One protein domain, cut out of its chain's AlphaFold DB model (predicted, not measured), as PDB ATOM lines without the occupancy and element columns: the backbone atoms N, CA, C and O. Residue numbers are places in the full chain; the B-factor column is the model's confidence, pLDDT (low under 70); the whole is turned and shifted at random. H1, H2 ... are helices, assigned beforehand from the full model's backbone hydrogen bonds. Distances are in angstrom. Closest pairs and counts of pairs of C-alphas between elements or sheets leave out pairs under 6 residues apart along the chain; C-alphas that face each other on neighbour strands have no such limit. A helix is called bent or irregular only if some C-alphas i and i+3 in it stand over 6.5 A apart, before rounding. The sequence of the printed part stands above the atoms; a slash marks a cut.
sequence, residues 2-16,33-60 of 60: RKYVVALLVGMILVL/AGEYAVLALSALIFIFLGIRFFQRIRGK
ATOM      1  N   ARG A   2     -32.353  11.615  40.414       82.38
ATOM      2  CA  ARG A   2     -32.720  11.956  39.019       82.38
ATOM      3  C   ARG A   2     -32.709  10.787  38.015       82.38
ATOM      4  O   ARG A   2     -33.610  10.696  37.196       82.38
ATOM      5  N   LYS A   3     -31.740   9.866  38.101       85.81
ATOM      6  CA  LYS A   3     -31.684   8.671  37.232       85.81
ATOM      7  C   LYS A   3     -32.828   7.674  37.469       85.81
ATOM      8  O   LYS A   3     -33.290   7.067  36.517       85.81
ATOM      9  N   TYR A   4     -33.300   7.546  38.710       92.44
ATOM     10  CA  TYR A   4     -34.412   6.656  39.056       92.44
ATOM     11  C   TYR A   4     -35.747   7.235  38.593       92.44
ATOM     12  O   TYR A   4     -36.582   6.492  38.103       92.44
ATOM     13  N   VAL A   5     -35.910   8.561  38.668       91.88
ATOM     14  CA  VAL A   5     -37.086   9.252  38.118       91.88
ATOM     15  C   VAL A   5     -37.164   9.061  36.604       91.88
ATOM     16  O   VAL A   5     -38.214   8.707  36.088       91.88
ATOM     17  N   VAL A   6     -36.043   9.226  35.892       90.00
ATOM     18  CA  VAL A   6     -35.997   8.977  34.442       90.00
ATOM     19  C   VAL A   6     -36.269   7.507  34.123       90.00
ATOM     20  O   VAL A   6     -37.046   7.229  33.222       90.00
ATOM     21  N   ALA A   7     -35.682   6.568  34.872       93.69
ATOM     22  CA  ALA A   7     -35.929   5.141  34.673       93.69
ATOM     23  C   ALA A   7     -37.400   4.762  34.914       93.69
ATOM     24  O   ALA A   7     -37.959   3.997  34.137       93.69
ATOM     25  N   LEU A   8     -38.034   5.332  35.944       95.62
ATOM     26  CA  LEU A   8     -39.454   5.131  36.221       95.62
ATOM     27  C   LEU A   8     -40.322   5.687  35.087       95.62
ATOM     28  O   LEU A   8     -41.193   4.978  34.602       95.62
ATOM     29  N   LEU A   9     -40.058   6.918  34.632       93.00
ATOM     30  CA  LEU A   9     -40.791   7.533  33.520       93.00
ATOM     31  C   LEU A   9     -40.664   6.715  32.231       93.00
ATOM     32  O   LEU A   9     -41.664   6.472  31.566       93.00
ATOM     33  N   VAL A  10     -39.456   6.250  31.904       94.88
ATOM     34  CA  VAL A  10     -39.237   5.359  30.755       94.88
ATOM     35  C   VAL A  10     -40.002   4.049  30.939       94.88
ATOM     36  O   VAL A  10     -40.671   3.613  30.012       94.88
ATOM     37  N   GLY A  11     -39.961   3.450  32.131       96.69
ATOM     38  CA  GLY A  11     -40.723   2.238  32.432       96.69
ATOM     39  C   GLY A  11     -42.230   2.419  32.234       96.69
ATOM     40  O   GLY A  11     -42.862   1.577  31.609       96.69
ATOM     41  N   MET A  12     -42.797   3.536  32.700       96.25
ATOM     42  CA  MET A  12     -44.220   3.844  32.510       96.25
ATOM     43  C   MET A  12     -44.580   4.022  31.032       96.25
ATOM     44  O   MET A  12     -45.591   3.485  30.597       96.25
ATOM     45  N   ILE A  13     -43.745   4.724  30.258       96.19
ATOM     46  CA  ILE A  13     -43.953   4.896  28.812       96.19
ATOM     47  C   ILE A  13     -43.945   3.540  28.102       96.19
ATOM     48  O   ILE A  13     -44.836   3.271  27.310       96.19
ATOM     49  N   LEU A  14     -43.000   2.654  28.431       96.88
ATOM     50  CA  LEU A  14     -42.927   1.326  27.813       96.88
ATOM     51  C   LEU A  14     -44.151   0.455  28.125       96.88
ATOM     52  O   LEU A  14     -44.589  -0.302  27.266       96.88
ATOM     53  N   VAL A  15     -44.712   0.560  29.333       97.25
ATOM     54  CA  VAL A  15     -45.954  -0.148  29.691       97.25
ATOM     55  C   VAL A  15     -47.145   0.400  28.902       97.25
ATOM     56  O   VAL A  15     -47.966  -0.384  28.435       97.25
ATOM     57  N   LEU A  16     -47.228   1.722  28.724       95.25
ATOM     58  CA  LEU A  16     -48.277   2.352  27.916       95.25
ATOM     59  C   LEU A  16     -48.161   1.986  26.433       95.25
ATOM     60  O   LEU A  16     -49.170   1.664  25.816       95.25
ATOM     61  N   ALA A  33     -57.537   5.664  17.930       93.06
ATOM     62  CA  ALA A  33     -57.034   7.036  17.910       93.06
ATOM     63  C   ALA A  33     -56.231   7.395  19.175       93.06
ATOM     64  O   ALA A  33     -55.258   8.146  19.082       93.06
ATOM     65  N   GLY A  34     -56.620   6.868  20.341       91.50
ATOM     66  CA  GLY A  34     -55.919   7.119  21.602       91.50
ATOM     67  C   GLY A  34     -54.568   6.410  21.649       91.50
ATOM     68  O   GLY A  34     -53.554   7.006  22.000       91.50
ATOM     69  N   GLU A  35     -54.544   5.169  21.196       93.94
ATOM     70  CA  GLU A  35     -53.410   4.258  21.145       93.94
ATOM     71  C   GLU A  35     -52.339   4.815  20.201       93.94
ATOM     72  O   GLU A  35     -51.169   4.944  20.571       93.94
ATOM     73  N   TYR A  36     -52.738   5.265  19.006       94.81
ATOM     74  CA  TYR A  36     -51.829   5.941  18.080       94.81
ATOM     75  C   TYR A  36     -51.320   7.280  18.622       94.81
ATOM     76  O   TYR A  36     -50.161   7.630  18.384       94.81
ATOM     77  N   ALA A  37     -52.138   8.028  19.370       95.50
ATOM     78  CA  ALA A  37     -51.688   9.256  20.019       95.50
ATOM     79  C   ALA A  37     -50.648   8.975  21.119       95.50
ATOM     80  O   ALA A  37     -49.656   9.704  21.217       95.50
ATOM     81  N   VAL A  38     -50.828   7.902  21.900       95.25
ATOM     82  CA  VAL A  38     -49.856   7.434  22.902       95.25
ATOM     83  C   VAL A  38     -48.531   7.077  22.228       95.25
ATOM     84  O   VAL A  38     -47.494   7.621  22.615       95.25
ATOM     85  N   LEU A  39     -48.561   6.267  21.167       96.31
ATOM     86  CA  LEU A  39     -47.354   5.871  20.433       96.31
ATOM     87  C   LEU A  39     -46.637   7.068  19.795       96.31
ATOM     88  O   LEU A  39     -45.410   7.167  19.855       96.31
ATOM     89  N   ALA A  40     -47.382   8.013  19.214       97.00
ATOM     90  CA  ALA A  40     -46.805   9.224  18.635       97.00
ATOM     91  C   ALA A  40     -46.118  10.093  19.702       97.00
ATOM     92  O   ALA A  40     -45.002  10.578  19.490       97.00
ATOM     93  N   LEU A  41     -46.751  10.266  20.866       96.50
ATOM     94  CA  LEU A  41     -46.171  11.015  21.978       96.50
ATOM     95  C   LEU A  41     -44.920  10.318  22.532       96.50
ATOM     96  O   LEU A  41     -43.905  10.980  22.764       96.50
ATOM     97  N   SER A  42     -44.967   8.994  22.690       96.00
ATOM     98  CA  SER A  42     -43.822   8.183  23.112       96.00
ATOM     99  C   SER A  42     -42.640   8.333  22.152       96.00
ATOM    100  O   SER A  42     -41.523   8.654  22.574       96.00
ATOM    101  N   ALA A  43     -42.889   8.232  20.841       96.50
ATOM    102  CA  ALA A  43     -41.866   8.416  19.818       96.50
ATOM    103  C   ALA A  43     -41.183   9.789  19.924       96.50
ATOM    104  O   ALA A  43     -39.954   9.872  19.894       96.50
ATOM    105  N   LEU A  44     -41.948  10.870  20.120       97.38
ATOM    106  CA  LEU A  44     -41.390  12.214  20.314       97.38
ATOM    107  C   LEU A  44     -40.515  12.305  21.571       97.38
ATOM    108  O   LEU A  44     -39.428  12.893  21.524       97.38
ATOM    109  N   ILE A  45     -40.952  11.705  22.682       95.31
ATOM    110  CA  ILE A  45     -40.188  11.678  23.935       95.31
ATOM    111  C   ILE A  45     -38.866  10.930  23.736       95.31
ATOM    112  O   ILE A  45     -37.807  11.445  24.106       95.31
ATOM    113  N   PHE A  46     -38.891   9.749  23.114       95.12
ATOM    114  CA  PHE A  46     -37.679   8.970  22.872       95.12
ATOM    115  C   PHE A  46     -36.736   9.630  21.866       95.12
ATOM    116  O   PHE A  46     -35.528   9.629  22.101       95.12
ATOM    117  N   ILE A  47     -37.248  10.265  20.807       96.69
ATOM    118  CA  ILE A  47     -36.430  11.060  19.876       96.69
ATOM    119  C   ILE A  47     -35.733  12.195  20.630       96.69
ATOM    120  O   ILE A  47     -34.517  12.363  20.511       96.69
ATOM    121  N   PHE A  48     -36.465  12.947  21.455       95.31
ATOM    122  CA  PHE A  48     -35.888  14.029  22.250       95.31
ATOM    123  C   PHE A  48     -34.796  13.521  23.204       95.31
ATOM    124  O   PHE A  48     -33.695  14.081  23.250       95.31
ATOM    125  N   LEU A  49     -35.067  12.439  23.941       92.75
ATOM    126  CA  LEU A  49     -34.092  11.820  24.841       92.75
ATOM    127  C   LEU A  49     -32.867  11.300  24.079       92.75
ATOM    128  O   LEU A  49     -31.739  11.522  24.524       92.75
ATOM    129  N   GLY A  50     -33.075  10.679  22.918       93.56
ATOM    130  CA  GLY A  50     -32.024  10.182  22.034       93.56
ATOM    131  C   GLY A  50     -31.116  11.298  21.521       93.56
ATOM    132  O   GLY A  50     -29.896  11.192  21.634       93.56
ATOM    133  N   ILE A  51     -31.687  12.416  21.057       95.50
ATOM    134  CA  ILE A  51     -30.925  13.601  20.628       95.50
ATOM    135  C   ILE A  51     -30.092  14.151  21.789       95.50
ATOM    136  O   ILE A  51     -28.893  14.388  21.635       95.50
ATOM    137  N   ARG A  52     -30.697  14.325  22.970       91.94
ATOM    138  CA  ARG A  52     -29.991  14.822  24.164       91.94
ATOM    139  C   ARG A  52     -28.860  13.893  24.592       91.94
ATOM    140  O   ARG A  52     -27.800  14.367  25.005       91.94
ATOM    141  N   PHE A  53     -29.080  12.586  24.510       90.31
ATOM    142  CA  PHE A  53     -28.068  11.583  24.816       90.31
ATOM    143  C   PHE A  53     -26.916  11.631  23.807       90.31
ATOM    144  O   PHE A  53     -25.755  11.707  24.208       90.31
ATOM    145  N   PHE A  54     -27.225  11.694  22.512       94.25
ATOM    146  CA  PHE A  54     -26.230  11.764  21.446       94.25
ATOM    147  C   PHE A  54     -25.385  13.044  21.515       94.25
ATOM    148  O   PHE A  54     -24.159  12.984  21.433       94.25
ATOM    149  N   GLN A  55     -26.008  14.202  21.756       92.44
ATOM    150  CA  GLN A  55     -25.298  15.468  21.981       92.44
ATOM    151  C   GLN A  55     -24.343  15.390  23.179       92.44
ATOM    152  O   GLN A  55     -23.236  15.919  23.125       92.44
ATOM    153  N   ARG A  56     -24.739  14.695  24.253       89.44
ATOM    154  CA  ARG A  56     -23.888  14.498  25.434       89.44
ATOM    155  C   ARG A  56     -22.676  13.609  25.149       89.44
ATOM    156  O   ARG A  56     -21.654  13.791  25.802       89.44
ATOM    157  N   ILE A  57     -22.792  12.663  24.216       88.69
ATOM    158  CA  ILE A  57     -21.671  11.827  23.768       88.69
ATOM    159  C   ILE A  57     -20.723  12.631  22.873       88.69
ATOM    160  O   ILE A  57     -19.522  12.553  23.074       88.69
ATOM    161  N   ARG A  58     -21.251  13.416  21.924       83.06
ATOM    162  CA  ARG A  58     -20.454  14.195  20.953       83.06
ATOM    163  C   ARG A  58     -19.772  15.440  21.529       83.06
ATOM    164  O   ARG A  58     -18.835  15.940  20.927       83.06
ATOM    165  N   GLY A  59     -20.295  15.984  22.628       66.62
ATOM    166  CA  GLY A  59     -19.736  17.149  23.327       66.62
ATOM    167  C   GLY A  59     -18.630  16.815  24.337       66.62
ATOM    168  O   GLY A  59     -18.289  17.669  25.153       66.62
ATOM    169  N   LYS A  60     -18.129  15.578  24.323       52.66
ATOM    170  CA  LYS A  60     -16.910  15.120  24.996       52.66
ATOM    171  C   LYS A  60     -15.899  14.707  23.941       52.66
ATOM    172  O   LYS A  60     -14.698  14.855  24.238       52.66
TER     173      LYS A  60
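Overview. This is residues 2 to 16 and 33 to 60 of the 60 residues of an uncharacterized protein of Candidatus Blackburnbacteria bacterium RIFCSPLOWO2_01_FULL_40_20 (UniProt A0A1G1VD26). A short helix, H1, stands at a slant beside a much longer one, H2, and the two run opposite ways as a loose, narrow V that draws together toward the last residues of H1. H2 makes the long axis, and two parts stick out: residues 2 to 9 of H1, and residues 47 to 60, of which 47 to 58 belong to H2. The printed part has 43 residues with two named helices, H1 then H2, and no named strand; the class is all helix. The whole is loose, with a radius of gyration of the C-alphas of 12.4 A, and the C-alphas span 41 by 20 by 10 A.

Arrangement. H1, residues 2 to 16, and H2, residues 33 to 58, are close but not clearly touching, with 2 pairs of C-alphas within 8 A. Their closest C-alphas, those of Ile 13 and Ser 42, are 6.6 A apart. The helices run opposite ways at a shallow tilt of 33 degrees, only just short of steep, and their centres are 12.8 A apart. In H1 and H2 every O i to N i+4 pair is within hydrogen-bond range.

Along the chain. H1 begins at C-alpha 2, at (-32.720, 11.956, 39.019), and measures 21.4 A from first to last C-alpha. H2 begins at C-alpha 33, at (-57.034, 7.036, 17.910), and ends at C-alpha 58, at (-20.454, 14.195, 20.953), 37.4 A away. Neither helix is bent.

Size, cuts and confidence. The C-alphas farthest apart, those of Ala 33 and Lys 60, are 41.5 A apart. The link from H1 to H2 is across the cut: residues 17 to 32 are not printed, and C-alphas 16 and 33 are 14.1 A apart. The mean pLDDT of the printed part is 92.0, and residues 59 to 60 are under 70.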